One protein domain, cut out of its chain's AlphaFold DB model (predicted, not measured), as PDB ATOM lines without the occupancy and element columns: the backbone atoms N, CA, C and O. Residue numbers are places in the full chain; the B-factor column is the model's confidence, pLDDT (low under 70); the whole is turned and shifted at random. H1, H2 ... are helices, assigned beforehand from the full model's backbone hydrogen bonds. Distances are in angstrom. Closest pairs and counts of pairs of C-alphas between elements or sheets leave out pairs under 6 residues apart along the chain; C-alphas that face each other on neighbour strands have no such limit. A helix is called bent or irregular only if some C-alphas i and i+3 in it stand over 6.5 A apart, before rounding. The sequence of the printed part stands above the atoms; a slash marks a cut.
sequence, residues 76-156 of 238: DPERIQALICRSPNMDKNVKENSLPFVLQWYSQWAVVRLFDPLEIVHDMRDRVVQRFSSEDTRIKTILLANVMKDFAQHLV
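Overview. This is residues 76 to 156 of the 238 residues of an uncharacterized protein of Thanatephorus cucumeris (strain AG1-IB / isolate 7/3/14) (UniProt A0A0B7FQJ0). H3 and H4 make a V, joined at its point by a tight turn, and H2 packs over one side of the V, touching both arms. The short H1 packs on H2 and on the first residues of H3, and a long loop, residues 85 to 97, leads from H1 to H2 on the side away from the V. The printed part has 81 residues, with four named helices in the order H1, H2, H3, H4 and no named strand; the class is all helix. The whole is compact, with a radius of gyration of the C-alphas of 12.0 A, and spans 32 by 26 by 21 A.

Along the chain. Start at Asp 76 and go on to C-alpha 80 at (-7.422, -38.696, -5.612), where H1, residues 80 to 84, begins. Past the loop, find C-alpha 98 at (1.368, -33.079, 10.470); from there H2, residues 98 to 113, runs 22.5 A. H3 follows with residues 121 to 132, 16.4 A long. H4, the longest helix by residues, holds residues 135 to 154 and runs 28.9 A, ending at C-alpha 154 at (12.220, -40.219, -6.872). No helix is bent.

Arrangement. Look first at H1 and H2, which touch; their closest C-alphas, those of Gln 81 and Ser 107, are 5.3 A apart. H1 also touches H3, which meets it with residues 121 to 125 alone; the closest C-alphas are those of Ile 84 and Arg 125, 6.1 A apart. H2 and H3 touch and form a helical hairpin, running opposite ways at a steep tilt of 36 degrees, only just past shallow; their closest C-alphas, those of Leu 99 and Phe 132, are 7.0 A apart. H2 and H4 touch with 21 pairs of C-alphas within 8 A, the closest being Val 102 and Ala 145 at 5.1 A. These two run the same way at a steep tilt of 43 degrees. H3 and H4 run opposite ways at a steep tilt of 46 degrees and touch through residues 128 to 132 and 137 to 141 alone; the C-alphas of Phe 132 and Arg 138, the closest, are 4.4 A apart. H1 and H4 are apart. In H1, H2, H3 and H4 every O i to N i+4 pair is within hydrogen-bond range.

Size, cuts and confidence. The C-alphas farthest apart are those of Pro 77 and Asp 136, at 34.7 A. The printed part has no cut. The link from H1 to H2 is long, with 13 residues; that from H2 to H3 is short, and that from H3 to H4 is tight. In the B-factor column of this predicted model the mean pLDDT of the printed part is 71.3; you will find 28 residues under 70, among them residues 76 to 96 and 154 to 156.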
ATOM      1  N   ASP A  76      -2.950 -36.331 -11.724       59.12
ATOM      2  CA  ASP A  76      -4.078 -36.833 -10.921       59.12
ATOM      3  C   ASP A  76      -5.404 -36.790 -11.715       59.12
ATOM      4  O   ASP A  76      -6.286 -35.976 -11.420       59.12
ATOM      5  N   PRO A  77      -5.569 -37.642 -12.749       57.91
ATOM      6  CA  PRO A  77      -6.776 -37.651 -13.584       57.91
ATOM      7  C   PRO A  77      -8.052 -38.008 -12.799       57.91
ATOM      8  O   PRO A  77      -9.157 -37.681 -13.230       57.91
ATOM      9  N   GLU A  78      -7.907 -38.637 -11.631       62.78
ATOM     10  CA  GLU A  78      -9.002 -39.135 -10.789       62.78
ATOM     11  C   GLU A  78      -9.283 -38.247  -9.563       62.78
ATOM     12  O   GLU A  78     -10.195 -38.533  -8.785       62.78
ATOM     13  N   ARG A  79      -8.551 -37.133  -9.396       69.50
ATOM     14  CA  ARG A  79      -8.680 -36.194  -8.260       69.50
ATOM     15  C   ARG A  79      -8.491 -36.856  -6.890       69.50
ATOM     16  O   ARG A  79      -9.028 -36.384  -5.882       69.50
ATOM     17  N   ILE A  80      -7.715 -37.931  -6.830       63.81
ATOM     18  CA  ILE A  80      -7.422 -38.696  -5.612       63.81
ATOM     19  C   ILE A  80      -6.749 -37.805  -4.568       63.81
ATOM     20  O   ILE A  80      -7.045 -37.903  -3.372       63.81
ATOM     21  N   GLN A  81      -5.895 -36.879  -5.009       65.62
ATOM     22  CA  GLN A  81      -5.265 -35.911  -4.124       65.62
ATOM     23  C   GLN A  81      -6.306 -34.998  -3.470       65.62
ATOM     24  O   GLN A  81      -6.194 -34.727  -2.283       65.62
ATOM     25  N   ALA A  82      -7.354 -34.584  -4.185       66.62
ATOM     26  CA  ALA A  82      -8.431 -33.772  -3.612       66.62
ATOM     27  C   ALA A  82      -9.356 -34.574  -2.672       66.62
ATOM     28  O   ALA A  82      -9.948 -34.008  -1.751       66.62
ATOM     29  N   LEU A  83      -9.480 -35.889  -2.882       61.41
ATOM     30  CA  LEU A  83     -10.276 -36.784  -2.030       61.41
ATOM     31  C   LEU A  83      -9.586 -37.099  -0.694       61.41
ATOM     32  O   LEU A  83     -10.258 -37.249   0.334       61.41
ATOM     33  N   ILE A  84      -8.254 -37.183  -0.703       61.62
ATOM     34  CA  ILE A  84      -7.436 -37.450   0.489       61.62
ATOM     35  C   ILE A  84      -7.010 -36.145   1.180       61.62
ATOM     36  O   ILE A  84      -6.968 -36.086   2.411       61.62
ATOM     37  N   CYS A  85      -6.721 -35.085   0.420       65.94
ATOM     38  CA  CYS A  85      -6.160 -33.829   0.920       65.94
ATOM     39  C   CYS A  85      -7.103 -32.661   0.653       65.94
ATOM     40  O   CYS A  85      -7.341 -32.276  -0.488       65.94
ATOM     41  N   ARG A  86      -7.603 -32.039   1.725       58.84
ATOM     42  CA  ARG A  86      -8.554 -30.925   1.614       58.84
ATOM     43  C   ARG A  86      -7.899 -29.542   1.487       58.84
ATOM     44  O   ARG A  86      -8.597 -28.590   1.153       58.84
ATOM     45  N   SER A  87      -6.596 -29.394   1.736       48.03
ATOM     46  CA  SER A  87      -5.955 -28.066   1.738       48.03
ATOM     47  C   SER A  87      -4.427 -28.123   1.554       48.03
ATOM     48  O   SER A  87      -3.778 -28.878   2.282       48.03
ATOM     49  N   PRO A  88      -3.835 -27.327   0.634       55.19
ATOM     50  CA  PRO A  88      -2.422 -27.412   0.276       55.19
ATOM     51  C   PRO A  88      -1.609 -26.256   0.881       55.19
ATOM     52  O   PRO A  88      -1.634 -25.153   0.352       55.19
ATOM     53  N   ASN A  89      -0.907 -26.505   1.988       54.16
ATOM     54  CA  ASN A  89       0.388 -25.900   2.373       54.16
ATOM     55  C   ASN A  89       0.556 -26.013   3.878       54.16
ATOM     56  O   ASN A  89       0.025 -25.166   4.591       54.16
ATOM     57  N   MET A  90       1.282 -27.010   4.387       56.66
ATOM     58  CA  MET A  90       1.457 -27.100   5.834       56.66
ATOM     59  C   MET A  90       2.813 -27.696   6.242       56.66
ATOM     60  O   MET A  90       3.185 -28.807   5.870       56.66
ATOM     61  N   ASP A  91       3.562 -26.880   6.989       54.47
ATOM     62  CA  ASP A  91       4.891 -27.141   7.550       54.47
ATOM     63  C   ASP A  91       4.898 -28.392   8.444       54.47
ATOM     64  O   ASP A  91       4.134 -28.487   9.405       54.47
ATOM     65  N   LYS A  92       5.812 -29.324   8.157       53.53
ATOM     66  CA  LYS A  92       6.019 -30.596   8.871       53.53
ATOM     67  C   LYS A  92       6.341 -30.444  10.365       53.53
ATOM     68  O   LYS A  92       6.238 -31.426  11.098       53.53
ATOM     69  N   ASN A  93       6.766 -29.261  10.809       55.06
ATOM     70  CA  ASN A  93       7.193 -29.021  12.191       55.06
ATOM     71  C   ASN A  93       6.056 -28.551  13.110       55.06
ATOM     72  O   ASN A  93       6.228 -28.509  14.328       55.06
ATOM     73  N   VAL A  94       4.890 -28.219  12.551       61.97
ATOM     74  CA  VAL A  94       3.721 -27.808  13.333       61.97
ATOM     75  C   VAL A  94       2.846 -29.036  13.587       61.97
ATOM     76  O   VAL A  94       2.422 -29.728  12.663       61.97
ATOM     77  N   LYS A  95       2.563 -29.333  14.860       60.16
ATOM     78  CA  LYS A  95       1.795 -30.526  15.263       60.16
ATOM     79  C   LYS A  95       0.414 -30.584  14.591       60.16
ATOM     80  O   LYS A  95      -0.033 -31.663  14.222       60.16
ATOM     81  N   GLU A  96      -0.212 -29.439  14.349       62.78
ATOM     82  CA  GLU A  96      -1.521 -29.304  13.685       62.78
ATOM     83  C   GLU A  96      -1.466 -29.558  12.164       62.78
ATOM     84  O   GLU A  96      -2.452 -29.965  11.555       62.78
ATOM     85  N   ASN A  97      -0.283 -29.424  11.568       70.06
ATOM     86  CA  ASN A  97      -0.020 -29.537  10.131       70.06
ATOM     87  C   ASN A  97       0.420 -30.944   9.703       70.06
ATOM     88  O   ASN A  97       0.466 -31.282   8.518       70.06
ATOM     89  N   SER A  98       0.760 -31.772  10.686       75.25
ATOM     90  CA  SER A  98       1.368 -33.079  10.470       75.25
ATOM     91  C   SER A  98       0.409 -34.107   9.849       75.25
ATOM     92  O   SER A  98       0.845 -34.916   9.031       75.25
ATOM     93  N   LEU A  99      -0.896 -34.042  10.140       80.31
ATOM     94  CA  LEU A  99      -1.900 -34.908   9.507       80.31
ATOM     95  C   LEU A  99      -2.127 -34.558   8.020       80.31
ATOM     96  O   LEU A  99      -2.034 -35.466   7.194       80.31
ATOM     97  N   PRO A 100      -2.356 -33.284   7.631       78.94
ATOM     98  CA  PRO A 100      -2.397 -32.890   6.221       78.94
ATOM     99  C   PRO A 100      -1.145 -33.295   5.430       78.94
ATOM    100  O   PRO A 100      -1.270 -33.821   4.326       78.94
ATOM    101  N   PHE A 101       0.049 -33.115   6.012       82.12
ATOM    102  CA  PHE A 101       1.312 -33.545   5.403       82.12
ATOM    103  C   PHE A 101       1.323 -35.051   5.118       82.12
ATOM    104  O   PHE A 101       1.663 -35.472   4.015       82.12
ATOM    105  N   VAL A 102       0.933 -35.862   6.104       82.19
ATOM    106  CA  VAL A 102       0.837 -37.314   5.938       82.19
ATOM    107  C   VAL A 102      -0.123 -37.661   4.809       82.19
ATOM    108  O   VAL A 102       0.250 -38.388   3.892       82.19
ATOM    109  N   LEU A 103      -1.338 -37.116   4.846       84.50
ATOM    110  CA  LEU A 103      -2.373 -37.415   3.860       84.50
ATOM    111  C   LEU A 103      -1.913 -37.091   2.429       84.50
ATOM    112  O   LEU A 103      -2.165 -37.878   1.521       84.50
ATOM    113  N   GLN A 104      -1.160 -36.005   2.242       83.06
ATOM    114  CA  GLN A 104      -0.612 -35.616   0.939       83.06
ATOM    115  C   GLN A 104       0.377 -36.618   0.354       83.06
ATOM    116  O   GLN A 104       0.311 -36.936  -0.834       83.06
ATOM    117  N   TRP A 105       1.280 -37.156   1.163       82.94
ATOM    118  CA  TRP A 105       2.240 -38.133   0.645       82.94
ATOM    119  C   TRP A 105       1.621 -39.513   0.459       82.94
ATOM    120  O   TRP A 105       1.999 -40.222  -0.472       82.94
ATOM    121  N   TYR A 106       0.607 -39.854   1.255       80.31
ATOM    122  CA  TYR A 106      -0.200 -41.051   1.029       80.31
ATOM    123  C   TYR A 106      -0.995 -40.966  -0.274       80.31
ATOM    124  O   TYR A 106      -1.055 -41.954  -1.004       80.31
ATOM    125  N   SER A 107      -1.564 -39.803  -0.608       78.12
ATOM    126  CA  SER A 107      -2.307 -39.637  -1.859       78.12
ATOM    127  C   SER A 107      -1.403 -39.735  -3.080       78.12
ATOM    128  O   SER A 107      -1.726 -40.450  -4.024       78.12
ATOM    129  N   GLN A 108      -0.243 -39.074  -3.056       78.81
ATOM    130  CA  GLN A 108       0.703 -39.143  -4.172       78.81
ATOM    131  C   GLN A 108       1.278 -40.547  -4.351       78.81
ATOM    132  O   GLN A 108       1.371 -41.046  -5.470       78.81
ATOM    133  N   TRP A 109       1.604 -41.226  -3.253       82.25
ATOM    134  CA  TRP A 109       2.017 -42.621  -3.311       82.25
ATOM    135  C   TRP A 109       0.908 -43.530  -3.868       82.25
ATOM    136  O   TRP A 109       1.190 -44.390  -4.706       82.25
ATOM    137  N   ALA A 110      -0.344 -43.321  -3.449       76.12
ATOM    138  CA  ALA A 110      -1.490 -44.105  -3.899       76.12
ATOM    139  C   ALA A 110      -1.700 -43.999  -5.413       76.12
ATOM    140  O   ALA A 110      -1.789 -45.027  -6.080       76.12
ATOM    141  N   VAL A 111      -1.678 -42.781  -5.963       75.38
ATOM    142  CA  VAL A 111      -1.781 -42.527  -7.413       75.38
ATOM    143  C   VAL A 111      -0.680 -43.255  -8.193       75.38
ATOM    144  O   VAL A 111      -0.916 -43.811  -9.264       75.38
ATOM    145  N   VAL A 112       0.539 -43.291  -7.649       70.31
ATOM    146  CA  VAL A 112       1.696 -43.905  -8.317       70.31
ATOM    147  C   VAL A 112       1.699 -45.438  -8.212       70.31
ATOM    148  O   VAL A 112       2.315 -46.107  -9.053       70.31
ATOM    149  N   ARG A 113       1.070 -46.016  -7.179       70.06
ATOM    150  CA  ARG A 113       1.273 -47.427  -6.804       70.06
ATOM    151  C   ARG A 113       0.034 -48.310  -6.854       70.06
ATOM    152  O   ARG A 113       0.192 -49.520  -7.039       70.06
ATOM    153  N   LEU A 114      -1.154 -47.755  -6.672       70.38
ATOM    154  CA  LEU A 114      -2.391 -48.523  -6.615       70.38
ATOM    155  C   LEU A 114      -2.966 -48.674  -8.024       70.38
ATOM    156  O   LEU A 114      -2.874 -47.768  -8.847       70.38
ATOM    157  N   PHE A 115      -3.486 -49.865  -8.321       66.06
ATOM    158  CA  PHE A 115      -4.093 -50.154  -9.622       66.06
ATOM    159  C   PHE A 115      -5.453 -49.464  -9.769       66.06
ATOM    160  O   PHE A 115      -5.745 -48.947 -10.840       66.06
ATOM    161  N   ASP A 116      -6.226 -49.425  -8.681       72.38
ATOM    162  CA  ASP A 116      -7.485 -48.692  -8.559       72.38
ATOM    163  C   ASP A 116      -7.491 -47.939  -7.216       72.38
ATOM    164  O   ASP A 116      -7.781 -48.521  -6.165       72.38
ATOM    165  N   PRO A 117      -7.039 -46.676  -7.195       67.00
ATOM    166  CA  PRO A 117      -6.948 -45.909  -5.963       67.00
ATOM    167  C   PRO A 117      -8.327 -45.496  -5.439       67.00
ATOM    168  O   PRO A 117      -8.468 -45.334  -4.228       67.00
ATOM    169  N   LEU A 118      -9.331 -45.329  -6.308       70.56
ATOM    170  CA  LEU A 118     -10.652 -44.796  -5.953       70.56
ATOM    171  C   LEU A 118     -11.452 -45.740  -5.055       70.56
ATOM    172  O   LEU A 118     -12.162 -45.268  -4.168       70.56
ATOM    173  N   GLU A 119     -11.301 -47.053  -5.223       71.50
ATOM    174  CA  GLU A 119     -11.971 -48.027  -4.351       71.50
ATOM    175  C   GLU A 119     -11.448 -47.990  -2.907       71.50
ATOM    176  O   GLU A 119     -12.181 -48.281  -1.965       71.50
ATOM    177  N   ILE A 120     -10.184 -47.606  -2.715       68.62
ATOM    178  CA  ILE A 120      -9.477 -47.728  -1.429       68.62
ATOM    179  C   ILE A 120      -9.124 -46.381  -0.793       68.62
ATOM    180  O   ILE A 120      -8.677 -46.335   0.354       68.62
ATOM    181  N   VAL A 121      -9.346 -45.276  -1.508       70.62
ATOM    182  CA  VAL A 121      -8.990 -43.908  -1.104       70.62
ATOM    183  C   VAL A 121      -9.624 -43.504   0.230       70.62
ATOM    184  O   VAL A 121      -8.959 -42.928   1.095       70.62
ATOM    185  N   HIS A 122     -10.905 -43.829   0.417       72.06
ATOM    186  CA  HIS A 122     -11.676 -43.455   1.598       72.06
ATOM    187  C   HIS A 122     -11.280 -44.294   2.812       72.06
ATOM    188  O   HIS A 122     -10.961 -43.734   3.861       72.06
ATOM    189  N   ASP A 123     -11.176 -45.611   2.634       71.94
ATOM    190  CA  ASP A 123     -10.725 -46.533   3.676       71.94
ATOM    191  C   ASP A 123      -9.293 -46.224   4.126       71.94
ATOM    192  O   ASP A 123      -8.990 -46.232   5.322       71.94
ATOM    193  N   MET A 124      -8.404 -45.909   3.180       74.06
ATOM    194  CA  MET A 124      -7.027 -45.525   3.481       74.06
ATOM    195  C   MET A 124      -6.986 -44.231   4.295       74.06
ATOM    196  O   MET A 124      -6.312 -44.179   5.326       74.06
ATOM    197  N   ARG A 125      -7.725 -43.196   3.872       78.06
ATOM    198  CA  ARG A 125      -7.812 -41.922   4.599       78.06
ATOM    199  C   ARG A 125      -8.293 -42.140   6.031       78.06
ATOM    200  O   ARG A 125      -7.659 -41.650   6.965       78.06
ATOM    201  N   ASP A 126      -9.377 -42.884   6.211       76.12
ATOM    202  CA  ASP A 126     -10.002 -43.067   7.521       76.12
ATOM    203  C   ASP A 126      -9.090 -43.868   8.467       76.12
ATOM    204  O   ASP A 126      -8.923 -43.500   9.634       76.12
ATOM    205  N   ARG A 127      -8.386 -44.885   7.949       75.25
ATOM    206  CA  ARG A 127      -7.363 -45.629   8.702       75.25
ATOM    207  C   ARG A 127      -6.176 -44.759   9.097       75.25
ATOM    208  O   ARG A 127      -5.723 -44.834  10.240       75.25
ATOM    209  N   VAL A 128      -5.675 -43.924   8.186       77.38
ATOM    210  CA  VAL A 128      -4.570 -42.999   8.477       77.38
ATOM    211  C   VAL A 128      -4.977 -42.013   9.568       77.38
ATOM    212  O   VAL A 128      -4.236 -41.852  10.535       77.38
ATOM    213  N   VAL A 129      -6.170 -41.420   9.479       79.19
ATOM    214  CA  VAL A 129      -6.708 -40.503  10.502       79.19
ATOM    215  C   VAL A 129      -6.859 -41.204  11.857       79.19
ATOM    216  O   VAL A 129      -6.442 -40.669  12.891       79.19
ATOM    217  N   GLN A 130      -7.381 -42.432  11.867       77.94
ATOM    218  CA  GLN A 130      -7.512 -43.228  13.087       77.94
ATOM    219  C   GLN A 130      -6.142 -43.520  13.722       77.94
ATOM    220  O   GLN A 130      -5.949 -43.292  14.919       77.94
ATOM    221  N   ARG A 131      -5.161 -43.967  12.926       70.81
ATOM    222  CA  ARG A 131      -3.782 -44.219  13.380       70.81
ATOM    223  C   ARG A 131      -3.100 -42.932  13.850       70.81
ATOM    224  O   ARG A 131      -2.307 -42.972  14.783       70.81
ATOM    225  N   PHE A 132      -3.432 -41.783  13.277       75.56
ATOM    226  CA  PHE A 132      -2.842 -40.503  13.667       75.56
ATOM    227  C   PHE A 132      -3.255 -40.023  15.069       75.56
ATOM    228  O   PHE A 132      -2.586 -39.175  15.670       75.56
ATOM    229  N   SER A 133      -4.348 -40.571  15.609       77.62
ATOM    230  CA  SER A 133      -4.932 -40.134  16.880       77.62
ATOM    231  C   SER A 133      -4.071 -40.500  18.102       77.62
ATOM    232  O   SER A 133      -3.999 -39.721  19.053       77.62
ATOM    233  N   SER A 134      -3.360 -41.635  18.077       79.62
ATOM    234  CA  SER A 134      -2.438 -42.044  19.154       79.62
ATOM    235  C   SER A 134      -1.003 -41.575  18.887       79.62
ATOM    236  O   SER A 134      -0.568 -41.514  17.745       79.62
ATOM    237  N   GLU A 135      -0.256 -41.217  19.934       74.38
ATOM    238  CA  GLU A 135       1.089 -40.632  19.819       74.38
ATOM    239  C   GLU A 135       2.125 -41.582  19.210       74.38
ATOM    240  O   GLU A 135       2.838 -41.192  18.282       74.38
ATOM    241  N   ASP A 136       2.150 -42.838  19.654       72.12
ATOM    242  CA  ASP A 136       3.088 -43.845  19.147       72.12
ATOM    243  C   ASP A 136       2.856 -44.155  17.665       72.12
ATOM    244  O   ASP A 136       3.794 -44.310  16.878       72.12
ATOM    245  N   THR A 137       1.590 -44.239  17.257       74.50
ATOM    246  CA  THR A 137       1.211 -44.504  15.868       74.50
ATOM    247  C   THR A 137       1.368 -43.262  15.001       74.50
ATOM    248  O   THR A 137       1.807 -43.391  13.864       74.50
ATOM    249  N   ARG A 138       1.146 -42.057  15.541       80.44
ATOM    250  CA  ARG A 138       1.385 -40.781  14.851       80.44
ATOM    251  C   ARG A 138       2.830 -40.644  14.391       80.44
ATOM    252  O   ARG A 138       3.068 -40.318  13.230       80.44
ATOM    253  N   ILE A 139       3.796 -40.932  15.266       79.50
ATOM    254  CA  ILE A 139       5.227 -40.875  14.922       79.50
ATOM    255  C   ILE A 139       5.536 -41.843  13.773       79.50
ATOM    256  O   ILE A 139       6.195 -41.465  12.803       79.50
ATOM    257  N   LYS A 140       5.005 -43.069  13.839       76.19
ATOM    258  CA  LYS A 140       5.176 -44.079  12.783       76.19
ATOM    259  C   LYS A 140       4.562 -43.630  11.460       76.19
ATOM    260  O   LYS A 140       5.216 -43.729  10.427       76.19
ATOM    261  N   THR A 141       3.353 -43.079  11.488       78.06
ATOM    262  CA  THR A 141       2.665 -42.587  10.292       78.06
ATOM    263  C   THR A 141       3.405 -41.402   9.652       78.06
ATOM    264  O   THR A 141       3.517 -41.349   8.429       78.06
ATOM    265  N   ILE A 142       3.988 -40.495  10.447       80.62
ATOM    266  CA  ILE A 142       4.831 -39.392   9.944       80.62
ATOM    267  C   ILE A 142       6.115 -39.926   9.300       80.62
ATOM    268  O   ILE A 142       6.499 -39.479   8.217       80.62
ATOM    269  N   LEU A 143       6.791 -40.887   9.936       78.75
ATOM    270  CA  LEU A 143       7.972 -41.533   9.353       78.75
ATOM    271  C   LEU A 143       7.633 -42.211   8.024       78.75
ATOM    272  O   LEU A 143       8.388 -42.082   7.061       78.75
ATOM    273  N   LEU A 144       6.475 -42.864   7.951       76.81
ATOM    274  CA  LEU A 144       6.014 -43.532   6.744       76.81
ATOM    275  C   LEU A 144       5.703 -42.552   5.612       76.81
ATOM    276  O   LEU A 144       6.122 -42.775   4.481       76.81
ATOM    277  N   ALA A 145       5.060 -41.427   5.926       79.62
ATOM    278  CA  ALA A 145       4.820 -40.362   4.959       79.62
ATOM    279  C   ALA A 145       6.120 -39.759   4.407       79.62
ATOM    280  O   ALA A 145       6.179 -39.424   3.229       79.62
ATOM    281  N   ASN A 146       7.183 -39.661   5.216       80.62
ATOM    282  CA  ASN A 146       8.492 -39.222   4.719       80.62
ATOM    283  C   ASN A 146       9.089 -40.221   3.714       80.62
ATOM    284  O   ASN A 146       9.596 -39.805   2.681       80.62
ATOM    285  N   VAL A 147       8.969 -41.526   3.969       75.38
ATOM    286  CA  VAL A 147       9.399 -42.555   3.005       75.38
ATOM    287  C   VAL A 147       8.550 -42.501   1.733       75.38
ATOM    288  O   VAL A 147       9.076 -42.586   0.626       75.38
ATOM    289  N   MET A 148       7.233 -42.331   1.873       77.88
ATOM    290  CA  MET A 148       6.317 -42.199   0.738       77.88
ATOM    291  C   MET A 148       6.598 -40.950  -0.090       77.88
ATOM    292  O   MET A 148       6.486 -41.017  -1.308       77.88
ATOM    293  N   LYS A 149       6.996 -39.842   0.542       79.62
ATOM    294  CA  LYS A 149       7.454 -38.635  -0.146       79.62
ATOM    295  C   LYS A 149       8.651 -38.933  -1.036       79.62
ATOM    296  O   LYS A 149       8.586 -38.694  -2.241       79.62
ATOM    297  N   ASP A 150       9.712 -39.471  -0.442       70.94
ATOM    298  CA  ASP A 150      10.954 -39.754  -1.160       70.94
ATOM    299  C   ASP A 150      10.678 -40.741  -2.311       70.94
ATOM    300  O   ASP A 150      11.155 -40.564  -3.433       70.94
ATOM    301  N   PHE A 151       9.788 -41.711  -2.081       68.88
ATOM    302  CA  PHE A 151       9.363 -42.663  -3.100       68.88
ATOM    303  C   PHE A 151       8.477 -42.054  -4.198       68.88
ATOM    304  O   PHE A 151       8.676 -42.360  -5.369       68.88
ATOM    305  N   ALA A 152       7.504 -41.205  -3.869       70.19
ATOM    306  CA  ALA A 152       6.627 -40.573  -4.857       70.19
ATOM    307  C   ALA A 152       7.403 -39.600  -5.759       70.19
ATOM    308  O   ALA A 152       7.098 -39.492  -6.944       70.19
ATOM    309  N   GLN A 153       8.429 -38.937  -5.215       73.38
ATOM    310  CA  GLN A 153       9.247 -37.969  -5.949       73.38
ATOM    311  C   GLN A 153      10.356 -38.624  -6.779       73.38
ATOM    312  O   GLN A 153      10.609 -38.198  -7.905       73.38
ATOM    313  N   HIS A 154      11.021 -39.652  -6.245       69.25
ATOM    314  CA  HIS A 154      12.220 -40.219  -6.872       69.25
ATOM    315  C   HIS A 154      12.034 -41.644  -7.396       69.25
ATOM    316  O   HIS A 154      12.917 -42.151  -8.083       69.25
ATOM    317  N   LEU A 155      10.908 -42.302  -7.090       66.50
ATOM    318  CA  LEU A 155      10.622 -43.714  -7.398       66.50
ATOM    319  C   LEU A 155      11.708 -44.695  -6.915       66.50
ATOM    320  O   LEU A 155      11.744 -45.850  -7.344       66.50
ATOM    321  N   VAL A 156      12.582 -44.243  -6.015       66.56
ATOM    322  CA  VAL A 156      13.738 -44.959  -5.476       66.56
ATOM    323  C   VAL A 156      13.744 -44.770  -3.963       66.56
ATOM    324  O   VAL A 156      13.470 -43.681  -3.467       66.56
TER     325      VAL A 156